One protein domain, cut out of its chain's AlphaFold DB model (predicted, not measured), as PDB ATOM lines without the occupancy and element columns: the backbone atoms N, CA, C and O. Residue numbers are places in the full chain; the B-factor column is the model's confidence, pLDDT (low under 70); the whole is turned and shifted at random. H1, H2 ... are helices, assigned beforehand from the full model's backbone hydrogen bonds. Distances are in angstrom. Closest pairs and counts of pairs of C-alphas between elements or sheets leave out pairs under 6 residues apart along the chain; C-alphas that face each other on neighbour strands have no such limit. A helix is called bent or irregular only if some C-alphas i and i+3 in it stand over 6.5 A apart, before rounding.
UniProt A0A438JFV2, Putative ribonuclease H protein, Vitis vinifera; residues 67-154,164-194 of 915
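This is residues 67 to 154 and 164 to 194 of the 915 residues of the protein "Putative ribonuclease H protein" of Vitis vinifera (UniProt A0A438JFV2). One long helix, H4, runs through the core, with H1, H2 and H3 packed round it; H1 runs beside part of it, the same way and at only 3 degrees to it, H2 runs back along it, and H3 crosses it at 45 degrees. An unnamed stretch, residues 139 to 154, trails along the outside. The printed part has 119 residues and four named helices, H1 to H4 in chain order, with no named strand: all helix. It is compact, with a radius of gyration of the C-alphas of 15.2 A, yet elongated, spanning 48 by 31 by 26 A.

H4, residues 168 to 192, is 35.9 A long; find its first C-alpha, C-alpha 168 at (128.648, 146.748, 165.686), and its last, C-alpha 192 at (106.847, 130.350, 142.297). H2, residues 94 to 115, is 31.3 A long. H3, residues 120 to 138, is 26.6 A long, irregular with C-alphas 121 and 124 7.2 A apart, and has a kink of 28 degrees near residue 127. H1, residues 71 to 87, is 25.2 A long and only just irregular: C-alphas 83 and 86 are 6.7 A apart.

Begin at H4, which touches H3 at Val 183 and Trp 131, their closest C-alphas, 5.9 A apart, at a steep tilt of 45 degrees. H2 touches H4, closest at the C-alphas of Tyr 104 and Leu 185, 6.0 A, opposite ways at a shallow tilt of 31 degrees. H1 touches H4, closest at the C-alphas of Ala 71 and Val 181, 5.6 A, the same way at a shallow tilt of 3 degrees. H1, H3 and H4 form a bundle, each touching the other two; residues 75 to 82 of H1 touch residues 134 to 138 of H3, closest at the C-alphas of Trp 79 and Ile 138, 4.3 A. H2 and H3 only just touch, only at the corner, with 3 pairs of C-alphas within 8 A; H1 and H2 are apart. Every O i to N i+4 pair is within hydrogen-bond range in H4; in H1 11 of 13 are, in H2 17 of 18, in H3 13 of 15.

The farthest C-alphas, of Thr 90 and Pro 164, are 50.0 A apart. Look for the cut after residue 154: residues 155 to 163 are not printed, and C-alphas 154 and 164 are 20.4 A apart. Confidence is under 70 at, among others, residues 83 to 94 and 141 to 154.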
ATOM      1  N   SER A  67     107.717 138.796 161.151       64.19
ATOM      2  CA  SER A  67     109.019 139.415 161.451       64.19
ATOM      3  C   SER A  67     109.772 138.820 162.653       64.19
ATOM      4  O   SER A  67     110.957 139.092 162.821       64.19
ATOM      5  N   ASN A  68     109.116 138.003 163.487       65.12
ATOM      6  CA  ASN A  68     109.674 137.462 164.740       65.12
ATOM      7  C   ASN A  68     110.170 136.007 164.631       65.12
ATOM      8  O   ASN A  68     110.291 135.313 165.640       65.12
ATOM      9  N   ILE A  69     110.406 135.517 163.415       74.19
ATOM     10  CA  ILE A  69     110.815 134.133 163.155       74.19
ATOM     11  C   ILE A  69     112.290 134.115 162.746       74.19
ATOM     12  O   ILE A  69     112.727 134.945 161.954       74.19
ATOM     13  N   SER A  70     113.066 133.170 163.281       76.06
ATOM     14  CA  SER A  70     114.472 132.989 162.902       76.06
ATOM     15  C   SER A  70     114.614 132.551 161.446       76.06
ATOM     16  O   SER A  70     113.817 131.742 160.963       76.06
ATOM     17  N   ALA A  71     115.677 132.996 160.769       78.62
ATOM     18  CA  ALA A  71     115.891 132.659 159.365       78.62
ATOM     19  C   ALA A  71     116.032 131.145 159.123       78.62
ATOM     20  O   ALA A  71     115.616 130.652 158.081       78.62
ATOM     21  N   GLU A  72     116.552 130.389 160.098       74.31
ATOM     22  CA  GLU A  72     116.650 128.922 160.020       74.31
ATOM     23  C   GLU A  72     115.267 128.251 159.921       74.31
ATOM     24  O   GLU A  72     115.059 127.388 159.073       74.31
ATOM     25  N   THR A  73     114.295 128.713 160.712       73.38
ATOM     26  CA  THR A  73     112.907 128.225 160.670       73.38
ATOM     27  C   THR A  73     112.230 128.591 159.353       73.38
ATOM     28  O   THR A  73     111.469 127.800 158.800       73.38
ATOM     29  N   LEU A  74     112.524 129.782 158.822       79.69
ATOM     30  CA  LEU A  74     112.028 130.198 157.513       79.69
ATOM     31  C   LEU A  74     112.645 129.355 156.387       79.69
ATOM     32  O   LEU A  74     111.946 129.013 155.440       79.69
ATOM     33  N   TRP A  75     113.910 128.941 156.488       82.94
ATOM     34  CA  TRP A  75     114.528 128.031 155.514       82.94
ATOM     35  C   TRP A  75     113.884 126.642 155.510       82.94
ATOM     36  O   TRP A  75     113.642 126.098 154.433       82.94
ATOM     37  N   ASP A  76     113.552 126.095 156.682       73.19
ATOM     38  CA  ASP A  76     112.802 124.836 156.783       73.19
ATOM     39  C   ASP A  76     111.384 124.981 156.200       73.19
ATOM     40  O   ASP A  76     110.916 124.107 155.466       73.19
ATOM     41  N   GLY A  77     110.729 126.122 156.451       73.75
ATOM     42  CA  GLY A  77     109.457 126.477 155.820       73.75
ATOM     43  C   GLY A  77     109.561 126.587 154.297       73.75
ATOM     44  O   GLY A  77     108.686 126.101 153.587       73.75
ATOM     45  N   GLY A  78     110.637 127.178 153.769       76.56
ATOM     46  CA  GLY A  78     110.868 127.310 152.327       76.56
ATOM     47  C   GLY A  78     111.160 125.981 151.643       76.56
ATOM     48  O   GLY A  78     110.677 125.736 150.538       76.56
ATOM     49  N   TRP A  79     111.888 125.088 152.319       80.56
ATOM     50  CA  TRP A  79     112.033 123.700 151.887       80.56
ATOM     51  C   TRP A  79     110.667 123.004 151.820       80.56
ATOM     52  O   TRP A  79     110.349 122.404 150.795       80.56
ATOM     53  N   ALA A  80     109.832 123.141 152.858       68.62
ATOM     54  CA  ALA A  80     108.487 122.565 152.883       68.62
ATOM     55  C   ALA A  80     107.594 123.125 151.763       68.62
ATOM     56  O   ALA A  80     106.967 122.352 151.042       68.62
ATOM     57  N   LEU A  81     107.603 124.446 151.549       74.19
ATOM     58  CA  LEU A  81     106.866 125.093 150.462       74.19
ATOM     59  C   LEU A  81     107.321 124.568 149.087       74.19
ATOM     60  O   LEU A  81     106.479 124.256 148.246       74.19
ATOM     61  N   ARG A  82     108.632 124.367 148.872       73.50
ATOM     62  CA  ARG A  82     109.154 123.754 147.637       73.50
ATOM     63  C   ARG A  82     108.702 122.310 147.441       73.50
ATOM     64  O   ARG A  82     108.503 121.904 146.303       73.50
ATOM     65  N   GLN A  83     108.569 121.521 148.507       67.62
ATOM     66  CA  GLN A  83     108.069 120.149 148.382       67.62
ATOM     67  C   GLN A  83     106.570 120.104 148.071       67.62
ATOM     68  O   GLN A  83     106.126 119.126 147.488       67.62
ATOM     69  N   LEU A  84     105.795 121.126 148.450       64.69
ATOM     70  CA  LEU A  84     104.336 121.150 148.288       64.69
ATOM     71  C   LEU A  84     103.882 121.771 146.957       64.69
ATOM     72  O   LEU A  84     102.947 121.270 146.339       64.69
ATOM     73  N   LEU A  85     104.567 122.816 146.486       64.06
ATOM     74  CA  LEU A  85     104.226 123.558 145.261       64.06
ATOM     75  C   LEU A  85     104.118 122.702 143.972       64.06
ATOM     76  O   LEU A  85     103.152 122.906 143.242       64.06
ATOM     77  N   PRO A  86     104.999 121.713 143.691       54.97
ATOM     78  CA  PRO A  86     104.909 120.868 142.490       54.97
ATOM     79  C   PRO A  86     103.654 119.988 142.408       54.97
ATOM     80  O   PRO A  86     103.401 119.385 141.370       54.97
ATOM     81  N   TYR A  87     102.901 119.860 143.504       47.91
ATOM     82  CA  TYR A  87     101.727 118.993 143.583       47.91
ATOM     83  C   TYR A  87     100.401 119.766 143.488       47.91
ATOM     84  O   TYR A  87      99.386 119.131 143.219       47.91
ATOM     85  N   ASN A  88     100.412 121.103 143.644       52.22
ATOM     86  CA  ASN A  88      99.219 121.947 143.830       52.22
ATOM     87  C   ASN A  88      99.266 123.286 143.045       52.22
ATOM     88  O   ASN A  88      98.876 124.336 143.560       52.22
ATOM     89  N   GLU A  89      99.710 123.276 141.780       51.66
ATOM     90  CA  GLU A  89      99.772 124.486 140.922       51.66
ATOM     91  C   GLU A  89      98.419 125.215 140.765       51.66
ATOM     92  O   GLU A  89      98.392 126.411 140.489       51.66
ATOM     93  N   THR A  90      97.290 124.527 140.972       50.84
ATOM     94  CA  THR A  90      95.937 125.108 140.901       50.84
ATOM     95  C   THR A  90      95.482 125.820 142.182       50.84
ATOM     96  O   THR A  90      94.515 126.575 142.133       50.84
ATOM     97  N   GLU A  91      96.135 125.576 143.325       53.97
ATOM     98  CA  GLU A  91      95.740 126.095 144.649       53.97
ATOM     99  C   GLU A  91      96.604 127.266 145.137       53.97
ATOM    100  O   GLU A  91      96.113 128.115 145.882       53.97
ATOM    101  N   PHE A  92      97.866 127.359 144.695       67.19
ATOM    102  CA  PHE A  92      98.699 128.541 144.935       67.19
ATOM    103  C   PHE A  92      98.154 129.718 144.115       67.19
ATOM    104  O   PHE A  92      98.371 129.824 142.907       67.19
ATOM    105  N   ASN A  93      97.383 130.581 144.769       68.06
ATOM    106  CA  ASN A  93      96.626 131.630 144.098       68.06
ATOM    107  C   ASN A  93      97.442 132.932 143.956       68.06
ATOM    108  O   ASN A  93      98.514 133.119 144.537       68.06
ATOM    109  N   SER A  94      96.909 133.883 143.187       69.06
ATOM    110  CA  SER A  94      97.510 135.215 143.031       69.06
ATOM    111  C   SER A  94      97.646 135.973 144.359       69.06
ATOM    112  O   SER A  94      98.546 136.800 144.491       69.06
ATOM    113  N   HIS A  95      96.807 135.672 145.355       76.50
ATOM    114  CA  HIS A  95      96.851 136.292 146.679       76.50
ATOM    115  C   HIS A  95      98.081 135.850 147.493       76.50
ATOM    116  O   HIS A  95      98.763 136.696 148.069       76.50
ATOM    117  N   HIS A  96      98.438 134.562 147.479       78.06
ATOM    118  CA  HIS A  96      99.668 134.052 148.101       78.06
ATOM    119  C   HIS A  96     100.920 134.662 147.482       78.06
ATOM    120  O   HIS A  96     101.862 135.021 148.192       78.06
ATOM    121  N   LEU A  97     100.915 134.814 146.157       78.00
ATOM    122  CA  LEU A  97     102.007 135.455 145.438       78.00
ATOM    123  C   LEU A  97     102.149 136.935 145.829       78.00
ATOM    124  O   LEU A  97     103.273 137.393 146.029       78.00
ATOM    125  N   GLU A  98     101.045 137.672 145.984       79.44
ATOM    126  CA  GLU A  98     101.079 139.064 146.460       79.44
ATOM    127  C   GLU A  98     101.588 139.179 147.906       79.44
ATOM    128  O   GLU A  98     102.447 140.015 148.179       79.44
ATOM    129  N   LEU A  99     101.189 138.286 148.819       81.69
ATOM    130  CA  LEU A  99     101.708 138.281 150.198       81.69
ATOM    131  C   LEU A  99     103.228 138.051 150.261       81.69
ATOM    132  O   LEU A  99     103.939 138.704 151.035       81.69
ATOM    133  N   LEU A 100     103.751 137.151 149.421       82.38
ATOM    134  CA  LEU A 100     105.195 136.936 149.291       82.38
ATOM    135  C   LEU A 100     105.903 138.144 148.663       82.38
ATOM    136  O   LEU A 100     107.023 138.467 149.069       82.38
ATOM    137  N   LYS A 101     105.277 138.830 147.697       82.44
ATOM    138  CA  LYS A 101     105.798 140.085 147.124       82.44
ATOM    139  C   LYS A 101     105.866 141.199 148.156       82.44
ATOM    140  O   LYS A 101     106.885 141.880 148.230       82.44
ATOM    141  N   ASP A 102     104.848 141.355 148.990       82.88
ATOM    142  CA  ASP A 102     104.836 142.381 150.031       82.88
ATOM    143  C   ASP A 102     105.880 142.105 151.119       82.88
ATOM    144  O   ASP A 102     106.613 143.015 151.519       82.88
ATOM    145  N   SER A 103     106.038 140.844 151.539       84.62
ATOM    146  CA  SER A 103     107.124 140.458 152.453       84.62
ATOM    147  C   SER A 103     108.506 140.745 151.847       84.62
ATOM    148  O   SER A 103     109.385 141.310 152.503       84.62
ATOM    149  N   TYR A 104     108.683 140.458 150.556       85.50
ATOM    150  CA  TYR A 104     109.914 140.757 149.830       85.50
ATOM    151  C   TYR A 104     110.204 142.261 149.708       85.50
ATOM    152  O   TYR A 104     111.325 142.685 149.989       85.50
ATOM    153  N   ARG A 105     109.204 143.091 149.378       82.56
ATOM    154  CA  ARG A 105     109.330 144.563 149.331       82.56
ATOM    155  C   ARG A 105     109.720 145.140 150.693       82.56
ATOM    156  O   ARG A 105     110.616 145.982 150.776       82.56
ATOM    157  N   ASN A 106     109.116 144.637 151.771       83.25
ATOM    158  CA  ASN A 106     109.492 145.009 153.138       83.25
ATOM    159  C   ASN A 106     110.949 144.626 153.442       83.25
ATOM    160  O   ASN A 106     111.704 145.432 153.998       83.25
ATOM    161  N   CYS A 107     111.369 143.430 153.017       85.06
ATOM    162  CA  CYS A 107     112.740 142.955 153.170       85.06
ATOM    163  C   CYS A 107     113.750 143.806 152.372       85.06
ATOM    164  O   CYS A 107     114.828 144.118 152.887       85.06
ATOM    165  N   ILE A 108     113.396 144.253 151.161       84.06
ATOM    166  CA  ILE A 108     114.194 145.196 150.359       84.06
ATOM    167  C   ILE A 108     114.395 146.514 151.111       84.06
ATOM    168  O   ILE A 108     115.530 146.975 151.252       84.06
ATOM    169  N   GLY A 109     113.322 147.099 151.652       81.31
ATOM    170  CA  GLY A 109     113.404 148.345 152.419       81.31
ATOM    171  C   GLY A 109     114.331 148.222 153.634       81.31
ATOM    172  O   GLY A 109     115.081 149.144 153.961       81.31
ATOM    173  N   THR A 110     114.349 147.057 154.288       82.88
ATOM    174  CA  THR A 110     115.302 146.774 155.366       82.88
ATOM    175  C   THR A 110     116.732 146.533 154.878       82.88
ATOM    176  O   THR A 110     117.656 147.014 155.530       82.88
ATOM    177  N   LEU A 111     116.927 145.867 153.736       86.38
ATOM    178  CA  LEU A 111     118.247 145.601 153.154       86.38
ATOM    179  C   LEU A 111     118.931 146.899 152.709       86.38
ATOM    180  O   LEU A 111     120.106 147.106 152.997       86.38
ATOM    181  N   LEU A 112     118.180 147.823 152.103       84.94
ATOM    182  CA  LEU A 112     118.673 149.146 151.707       84.94
ATOM    183  C   LEU A 112     119.148 149.990 152.899       84.94
ATOM    184  O   LEU A 112     120.056 150.808 152.753       84.94
ATOM    185  N   ARG A 113     118.595 149.774 154.101       82.69
ATOM    186  CA  ARG A 113     119.118 150.408 155.324       82.69
ATOM    187  C   ARG A 113     120.472 149.832 155.747       82.69
ATOM    188  O   ARG A 113     121.287 150.580 156.277       82.69
ATOM    189  N   GLU A 114     120.736 148.548 155.494       86.38
ATOM    190  CA  GLU A 114     122.033 147.915 155.795       86.38
ATOM    191  C   GLU A 114     123.141 148.306 154.809       86.38
ATOM    192  O   GLU A 114     124.313 148.290 155.180       86.38
ATOM    193  N   VAL A 115     122.797 148.746 153.593       84.25
ATOM    194  CA  VAL A 115     123.767 149.309 152.627       84.25
ATOM    195  C   VAL A 115     124.474 150.550 153.190       84.25
ATOM    196  O   VAL A 115     125.633 150.798 152.873       84.25
ATOM    197  N   LYS A 116     123.810 151.284 154.091       79.56
ATOM    198  CA  LYS A 116     124.370 152.417 154.852       79.56
ATOM    199  C   LYS A 116     124.739 152.034 156.296       79.56
ATOM    200  O   LYS A 116     124.936 152.906 157.141       79.56
ATOM    201  N   GLY A 117     124.771 150.736 156.596       80.69
ATOM    202  CA  GLY A 117     124.967 150.174 157.929       80.69
ATOM    203  C   GLY A 117     126.435 149.962 158.314       80.69
ATOM    204  O   GLY A 117     127.370 150.380 157.634       80.69
ATOM    205  N   PHE A 118     126.652 149.273 159.437       81.56
ATOM    206  CA  PHE A 118     127.988 149.069 160.017       81.56
ATOM    207  C   PHE A 118     128.882 148.109 159.211       81.56
ATOM    208  O   PHE A 118     130.106 148.221 159.282       81.56
ATOM    209  N   TRP A 119     128.285 147.184 158.451       85.75
ATOM    210  CA  TRP A 119     128.963 146.071 157.766       85.75
ATOM    211  C   TRP A 119     128.730 146.056 156.249       85.75
ATOM    212  O   TRP A 119     128.753 144.996 155.623       85.75
ATOM    213  N   LEU A 120     128.500 147.227 155.645       84.56
ATOM    214  CA  LEU A 120     128.205 147.352 154.211       84.56
ATOM    215  C   LEU A 120     129.285 146.734 153.298       84.56
ATOM    216  O   LEU A 120     128.982 146.245 152.215       84.56
ATOM    217  N   ASP A 121     130.531 146.686 153.765       83.69
ATOM    218  CA  ASP A 121     131.678 146.081 153.082       83.69
ATOM    219  C   ASP A 121     131.625 144.551 153.015       83.69
ATOM    220  O   ASP A 121     132.148 143.954 152.076       83.69
ATOM    221  N   LEU A 122     130.981 143.912 153.994       86.06
ATOM    222  CA  LEU A 122     130.786 142.461 154.037       86.06
ATOM    223  C   LEU A 122     129.418 142.028 153.501       86.06
ATOM    224  O   LEU A 122     129.218 140.834 153.286       86.06
ATOM    225  N   LEU A 123     128.493 142.963 153.257       87.44
ATOM    226  CA  LEU A 123     127.117 142.665 152.852       87.44
ATOM    227  C   LEU A 123     127.052 141.785 151.596       87.44
ATOM    228  O   LEU A 123     126.346 140.780 151.589       87.44
ATOM    229  N   ILE A 124     127.824 142.118 150.557       85.38
ATOM    230  CA  ILE A 124     127.855 141.354 149.297       85.38
ATOM    231  C   ILE A 124     128.442 139.957 149.511       85.38
ATOM    232  O   ILE A 124     127.904 138.980 148.997       85.38
ATOM    233  N   THR A 125     129.515 139.846 150.295       85.00
ATOM    234  CA  THR A 125     130.147 138.558 150.609       85.00
ATOM    235  C   THR A 125     129.174 137.640 151.346       85.00
ATOM    236  O   THR A 125     128.970 136.501 150.933       85.00
ATOM    237  N   VAL A 126     128.511 138.160 152.385       86.19
ATOM    238  CA  VAL A 126     127.494 137.422 153.146       86.19
ATOM    239  C   VAL A 126     126.317 137.041 152.247       86.19
ATOM    240  O   VAL A 126     125.842 135.912 152.314       86.19
ATOM    241  N   LEU A 127     125.877 137.934 151.357       88.06
ATOM    242  CA  LEU A 127     124.803 137.652 150.404       88.06
ATOM    243  C   LEU A 127     125.164 136.508 149.452       88.06
ATOM    244  O   LEU A 127     124.361 135.594 149.283       88.06
ATOM    245  N   CYS A 128     126.370 136.504 148.884       85.38
ATOM    246  CA  CYS A 128     126.849 135.424 148.019       85.38
ATOM    247  C   CYS A 128     126.964 134.076 148.750       85.38
ATOM    248  O   CYS A 128     126.571 133.040 148.201       85.38
ATOM    249  N   ASP A 129     127.486 134.075 149.978       84.75
ATOM    250  CA  ASP A 129     127.640 132.856 150.777       84.75
ATOM    251  C   ASP A 129     126.277 132.277 151.174       84.75
ATOM    252  O   ASP A 129     126.010 131.082 150.972       84.75
ATOM    253  N   GLU A 130     125.377 133.127 151.674       87.75
ATOM    254  CA  GLU A 130     124.045 132.698 152.089       87.75
ATOM    255  C   GLU A 130     123.148 132.334 150.899       87.75
ATOM    256  O   GLU A 130     122.320 131.434 151.034       87.75
ATOM    257  N   TRP A 131     123.377 132.899 149.705       86.56
ATOM    258  CA  TRP A 131     122.728 132.466 148.458       86.56
ATOM    259  C   TRP A 131     122.900 130.969 148.209       86.56
ATOM    260  O   TRP A 131     121.930 130.222 148.021       86.56
ATOM    261  N   ARG A 132     124.155 130.510 148.272       83.62
ATOM    262  CA  ARG A 132     124.519 129.105 148.063       83.62
ATOM    263  C   ARG A 132     124.044 128.219 149.211       83.62
ATOM    264  O   ARG A 132     123.724 127.048 148.996       83.62
ATOM    265  N   ASN A 133     124.037 128.734 150.439       83.94
ATOM    266  CA  ASN A 133     123.545 127.998 151.606       83.94
ATOM    267  C   ASN A 133     122.032 127.783 151.545       83.94
ATOM    268  O   ASN A 133     121.578 126.674 151.832       83.94
ATOM    269  N   CYS A 134     121.288 128.815 151.150       85.69
ATOM    270  CA  CYS A 134     119.841 128.790 150.995       85.69
ATOM    271  C   CYS A 134     119.432 127.839 149.870       85.69
ATOM    272  O   CYS A 134     118.680 126.902 150.127       85.69
ATOM    273  N   LYS A 135     120.043 127.949 148.679       83.94
ATOM    274  CA  LYS A 135     119.768 127.028 147.560       83.94
ATOM    275  C   LYS A 135     119.965 125.568 147.976       83.94
ATOM    276  O   LYS A 135     119.063 124.751 147.829       83.94
ATOM    277  N   ARG A 136     121.104 125.247 148.607       83.00
ATOM    278  CA  ARG A 136     121.375 123.898 149.142       83.00
ATOM    279  C   ARG A 136     120.385 123.451 150.221       83.00
ATOM    280  O   ARG A 136     120.189 122.251 150.376       83.00
ATOM    281  N   ALA A 137     119.822 124.377 150.999       80.62
ATOM    282  CA  ALA A 137     118.820 124.068 152.019       80.62
ATOM    283  C   ALA A 137     117.488 123.673 151.379       80.62
ATOM    284  O   ALA A 137     116.947 122.622 151.700       80.62
ATOM    285  N   ILE A 138     117.000 124.505 150.457       77.12
ATOM    286  CA  ILE A 138     115.698 124.333 149.812       77.12
ATOM    287  C   ILE A 138     115.733 123.126 148.853       77.12
ATOM    288  O   ILE A 138     114.754 122.395 148.744       77.12
ATOM    289  N   GLU A 139     116.868 122.857 148.201       76.62
ATOM    290  CA  GLU A 139     117.045 121.727 147.268       76.62
ATOM    291  C   GLU A 139     117.443 120.405 147.934       76.62
ATOM    292  O   GLU A 139     117.628 119.395 147.252       76.62
ATOM    293  N   ALA A 140     117.592 120.376 149.259       71.25
ATOM    294  CA  ALA A 140     117.965 119.158 149.959       71.25
ATOM    295  C   ALA A 140     116.889 118.067 149.800       71.25
ATOM    296  O   ALA A 140     115.691 118.322 149.890       71.25
ATOM    297  N   SER A 141     117.312 116.809 149.654       55.03
ATOM    298  CA  SER A 141     116.405 115.649 149.586       55.03
ATOM    299  C   SER A 141     115.763 115.280 150.934       55.03
ATOM    300  O   SER A 141     114.945 114.362 151.008       55.03
ATOM    301  N   SER A 142     116.151 115.970 152.008       50.94
ATOM    302  CA  SER A 142     115.664 115.799 153.376       50.94
ATOM    303  C   SER A 142     115.865 117.100 154.165       50.94
ATOM    304  O   SER A 142     116.840 117.804 153.877       50.94
ATOM    305  N   PRO A 143     115.051 117.383 155.197       52.56
ATOM    306  CA  PRO A 143     115.246 118.550 156.056       52.56
ATOM    307  C   PRO A 143     116.610 118.500 156.759       52.56
ATOM    308  O   PRO A 143     117.210 117.429 156.941       52.56
ATOM    309  N   ARG A 144     117.129 119.667 157.158       54.47
ATOM    310  CA  ARG A 144     118.436 119.758 157.819       54.47
ATOM    311  C   ARG A 144     118.427 118.956 159.126       54.47
ATOM    312  O   ARG A 144     117.492 119.006 159.922       54.47
ATOM    313  N   ARG A 145     119.487 118.167 159.343       44.72
ATOM    314  CA  ARG A 145     119.671 117.382 160.571       44.72
ATOM    315  C   ARG A 145     119.796 118.353 161.745       44.72
ATOM    316  O   ARG A 145     120.814 119.025 161.842       44.72
ATOM    317  N   GLU A 146     118.791 118.341 162.620       42.16
ATOM    318  CA  GLU A 146     118.613 119.156 163.835       42.16
ATOM    319  C   GLU A 146     117.787 120.448 163.648       42.16
ATOM    320  O   GLU A 146     118.357 121.537 163.650       42.16
ATOM    321  N   PRO A 147     116.440 120.366 163.637       40.34
ATOM    322  CA  PRO A 147     115.595 121.498 164.006       40.34
ATOM    323  C   PRO A 147     115.758 121.737 165.512       40.34
ATOM    324  O   PRO A 147     114.969 121.283 166.344       40.34
ATOM    325  N   LYS A 148     116.852 122.389 165.913       43.81
ATOM    326  CA  LYS A 148     116.911 122.971 167.251       43.81
ATOM    327  C   LYS A 148     115.950 124.160 167.214       43.81
ATOM    328  O   LYS A 148     116.064 124.994 166.334       43.81
ATOM    329  N   TYR A 149     115.033 124.238 168.177       43.22
ATOM    330  CA  TYR A 149     114.240 125.442 168.484       43.22
ATOM    331  C   TYR A 149     112.900 125.671 167.749       43.22
ATOM    332  O   TYR A 149     112.439 126.803 167.712       43.22
ATOM    333  N   VAL A 150     112.192 124.642 167.268       41.06
ATOM    334  CA  VAL A 150     110.825 124.847 166.717       41.06
ATOM    335  C   VAL A 150     109.741 125.043 167.801       41.06
ATOM    336  O   VAL A 150     108.687 125.594 167.511       41.06
ATOM    337  N   LEU A 151     109.974 124.660 169.067       33.06
ATOM    338  CA  LEU A 151     108.924 124.664 170.110       33.06
ATOM    339  C   LEU A 151     109.258 125.441 171.392       33.06
ATOM    340  O   LEU A 151     108.641 125.222 172.431       33.06
ATOM    341  N   LEU A 152     110.209 126.367 171.341       28.05
ATOM    342  CA  LEU A 152     110.397 127.329 172.425       28.05
ATOM    343  C   LEU A 152     110.364 128.733 171.821       28.05
ATOM    344  O   LEU A 152     111.049 128.947 170.818       28.05
ATOM    345  N   PRO A 153     109.638 129.703 172.419       28.75
ATOM    346  CA  PRO A 153     109.962 131.103 172.189       28.75
ATOM    347  C   PRO A 153     111.459 131.212 172.424       28.75
ATOM    348  O   PRO A 153     111.946 130.638 173.406       28.75
ATOM    349  N   LEU A 154     112.176 131.878 171.519       30.86
ATOM    350  CA  LEU A 154     113.582 132.188 171.709       30.86
ATOM    351  C   LEU A 154     113.729 132.642 173.166       30.86
ATOM    352  O   LEU A 154     113.237 133.710 173.538       30.86
ATOM    353  N   PRO A 164     125.139 148.233 174.908       35.88
ATOM    354  CA  PRO A 164     124.376 149.283 174.237       35.88
ATOM    355  C   PRO A 164     123.738 148.741 172.953       35.88
ATOM    356  O   PRO A 164     124.392 148.016 172.205       35.88
ATOM    357  N   VAL A 165     122.503 149.162 172.662       40.84
ATOM    358  CA  VAL A 165     121.715 148.843 171.446       40.84
ATOM    359  C   VAL A 165     122.478 149.127 170.127       40.84
ATOM    360  O   VAL A 165     122.089 148.663 169.062       40.84
ATOM    361  N   GLU A 166     123.609 149.832 170.197       53.72
ATOM    362  CA  GLU A 166     124.462 150.270 169.086       53.72
ATOM    363  C   GLU A 166     125.809 149.517 168.962       53.72
ATOM    364  O   GLU A 166     126.805 150.106 168.534       53.72
ATOM    365  N   SER A 167     125.917 148.256 169.391       70.25
ATOM    366  CA  SER A 167     127.147 147.475 169.150       70.25
ATOM    367  C   SER A 167     127.251 147.059 167.680       70.25
ATOM    368  O   SER A 167     126.289 146.514 167.128       70.25
ATOM    369  N   SER A 168     128.428 147.226 167.058       74.25
ATOM    370  CA  SER A 168     128.648 146.748 165.686       74.25
ATOM    371  C   SER A 168     128.352 145.250 165.539       74.25
ATOM    372  O   SER A 168     127.808 144.833 164.526       74.25
ATOM    373  N   ILE A 169     128.612 144.427 166.558       75.50
ATOM    374  CA  ILE A 169     128.430 142.969 166.493       75.50
ATOM    375  C   ILE A 169     126.947 142.594 166.383       75.50
ATOM    376  O   ILE A 169     126.591 141.778 165.536       75.50
ATOM    377  N   VAL A 170     126.082 143.242 167.168       76.31
ATOM    378  CA  VAL A 170     124.622 143.032 167.120       76.31
ATOM    379  C   VAL A 170     124.058 143.487 165.771       76.31
ATOM    380  O   VAL A 170     123.211 142.812 165.189       76.31
ATOM    381  N   ALA A 171     124.571 144.596 165.225       78.44
ATOM    382  CA  ALA A 171     124.225 145.028 163.870       78.44
ATOM    383  C   ALA A 171     124.665 144.001 162.806       78.44
ATOM    384  O   ALA A 171     123.947 143.778 161.836       78.44
ATOM    385  N   GLY A 172     125.804 143.334 163.009       81.75
ATOM    386  CA  GLY A 172     126.291 142.259 162.144       81.75
ATOM    387  C   GLY A 172     125.409 141.010 162.174       81.75
ATOM    388  O   GLY A 172     125.066 140.479 161.121       81.75
ATOM    389  N   GLU A 173     124.981 140.573 163.361       80.56
ATOM    390  CA  GLU A 173     124.026 139.463 163.514       80.56
ATOM    391  C   GLU A 173     122.685 139.780 162.838       80.56
ATOM    392  O   GLU A 173     122.157 138.947 162.096       80.56
ATOM    393  N   ARG A 174     122.177 141.008 163.021       82.69
ATOM    394  CA  ARG A 174     120.957 141.489 162.357       82.69
ATOM    395  C   ARG A 174     121.086 141.457 160.836       82.69
ATOM    396  O   ARG A 174     120.181 140.962 160.170       82.69
ATOM    397  N   MET A 175     122.196 141.962 160.294       87.12
ATOM    398  CA  MET A 175     122.466 141.943 158.855       87.12
ATOM    399  C   MET A 175     122.506 140.505 158.316       87.12
ATOM    400  O   MET A 175     121.886 140.227 157.293       87.12
ATOM    401  N   CYS A 176     123.183 139.574 158.999       84.69
ATOM    402  CA  CYS A 176     123.246 138.172 158.575       84.69
ATOM    403  C   CYS A 176     121.865 137.498 158.559       84.69
ATOM    404  O   CYS A 176     121.528 136.841 157.578       84.69
ATOM    405  N   GLU A 177     121.057 137.661 159.610       84.12
ATOM    406  CA  GLU A 177     119.692 137.116 159.633       84.12
ATOM    407  C   GLU A 177     118.822 137.736 158.534       84.12
ATOM    408  O   GLU A 177     118.130 137.011 157.820       84.12
ATOM    409  N   LEU A 178     118.925 139.051 158.321       86.75
ATOM    410  CA  LEU A 178     118.201 139.741 157.258       86.75
ATOM    411  C   LEU A 178     118.561 139.202 155.867       86.75
ATOM    412  O   LEU A 178     117.670 138.929 155.065       86.75
ATOM    413  N   VAL A 179     119.853 139.023 155.581       88.44
ATOM    414  CA  VAL A 179     120.321 138.488 154.295       88.44
ATOM    415  C   VAL A 179     119.790 137.071 154.064       88.44
ATOM    416  O   VAL A 179     119.330 136.770 152.965       88.44
ATOM    417  N   LYS A 180     119.773 136.206 155.087       88.75
ATOM    418  CA  LYS A 180     119.207 134.851 154.964       88.75
ATOM    419  C   LYS A 180     117.717 134.862 154.609       88.75
ATOM    420  O   LYS A 180     117.287 134.027 153.813       88.75
ATOM    421  N   VAL A 181     116.943 135.783 155.191       88.25
ATOM    422  CA  VAL A 181     115.513 135.960 154.879       88.25
ATOM    423  C   VAL A 181     115.329 136.527 153.472       88.25
ATOM    424  O   VAL A 181     114.525 136.001 152.708       88.25
ATOM    425  N   PHE A 182     116.115 137.539 153.097       89.69
ATOM    426  CA  PHE A 182     116.076 138.145 151.765       89.69
ATOM    427  C   PHE A 182     116.315 137.112 150.658       89.69
ATOM    428  O   PHE A 182     115.519 136.994 149.729       89.69
ATOM    429  N   VAL A 183     117.390 136.330 150.785       89.00
ATOM    430  CA  VAL A 183     117.760 135.288 149.820       89.00
ATOM    431  C   VAL A 183     116.660 134.233 149.696       89.00
ATOM    432  O   VAL A 183     116.333 133.820 148.584       89.00
ATOM    433  N   LEU A 184     116.077 133.808 150.820       89.00
ATOM    434  CA  LEU A 184     114.970 132.857 150.833       89.00
ATOM    435  C   LEU A 184     113.770 133.394 150.050       89.00
ATOM    436  O   LEU A 184     113.293 132.720 149.144       89.00
ATOM    437  N   LEU A 185     113.295 134.599 150.383       87.75
ATOM    438  CA  LEU A 185     112.138 135.211 149.724       87.75
ATOM    439  C   LEU A 185     112.385 135.391 148.221       87.75
ATOM    440  O   LEU A 185     111.515 135.070 147.416       87.75
ATOM    441  N   HIS A 186     113.594 135.807 147.837       86.25
ATOM    442  CA  HIS A 186     113.987 135.941 146.436       86.25
ATOM    443  C   HIS A 186     113.973 134.592 145.694       86.25
ATOM    444  O   HIS A 186     113.487 134.502 144.565       86.25
ATOM    445  N   GLN A 187     114.507 133.526 146.300       85.94
ATOM    446  CA  GLN A 187     114.511 132.189 145.697       85.94
ATOM    447  C   GLN A 187     113.097 131.605 145.609       85.94
ATOM    448  O   GLN A 187     112.751 131.008 144.591       85.94
ATOM    449  N   LEU A 188     112.261 131.820 146.627       83.50
ATOM    450  CA  LEU A 188     110.863 131.396 146.611       83.50
ATOM    451  C   LEU A 188     110.072 132.099 145.505       83.50
ATOM    452  O   LEU A 188     109.326 131.429 144.806       83.50
ATOM    453  N   GLN A 189     110.292 133.393 145.264       80.06
ATOM    454  CA  GLN A 189     109.646 134.099 144.152       80.06
ATOM    455  C   GLN A 189     110.060 133.565 142.777       80.06
ATOM    456  O   GLN A 189     109.199 133.345 141.930       80.06
ATOM    457  N   ILE A 190     111.354 133.301 142.554       78.12
ATOM    458  CA  ILE A 190     111.833 132.664 141.311       78.12
ATOM    459  C   ILE A 190     111.177 131.291 141.126       78.12
ATOM    460  O   ILE A 190     110.726 130.954 140.031       78.12
ATOM    461  N   PHE A 191     111.112 130.510 142.204       76.81
ATOM    462  CA  PHE A 191     110.533 129.174 142.187       76.81
ATOM    463  C   PHE A 191     109.016 129.197 141.937       76.81
ATOM    464  O   PHE A 191     108.529 128.420 141.122       76.81
ATOM    465  N   SER A 192     108.279 130.131 142.549       73.06
ATOM    466  CA  SER A 192     106.847 130.350 142.297       73.06
ATOM    467  C   SER A 192     106.546 130.785 140.858       73.06
ATOM    468  O   SER A 192     105.426 130.607 140.396       73.06
ATOM    469  N   LEU A 193     107.532 131.322 140.130       70.94
ATOM    470  CA  LEU A 193     107.438 131.635 138.699       70.94
ATOM    471  C   LEU A 193     107.807 130.441 137.792       70.94
ATOM    472  O   LEU A 193     107.926 130.609 136.579       70.94
ATOM    473  N   GLY A 194     108.038 129.249 138.359       67.31
ATOM    474  CA  GLY A 194     108.397 128.035 137.617       67.31
ATOM    475  C   GLY A 194     109.821 128.040 137.047       67.31
ATOM    476  O   GLY A 194     110.140 127.233 136.173       67.31
TER     477      GLY A 194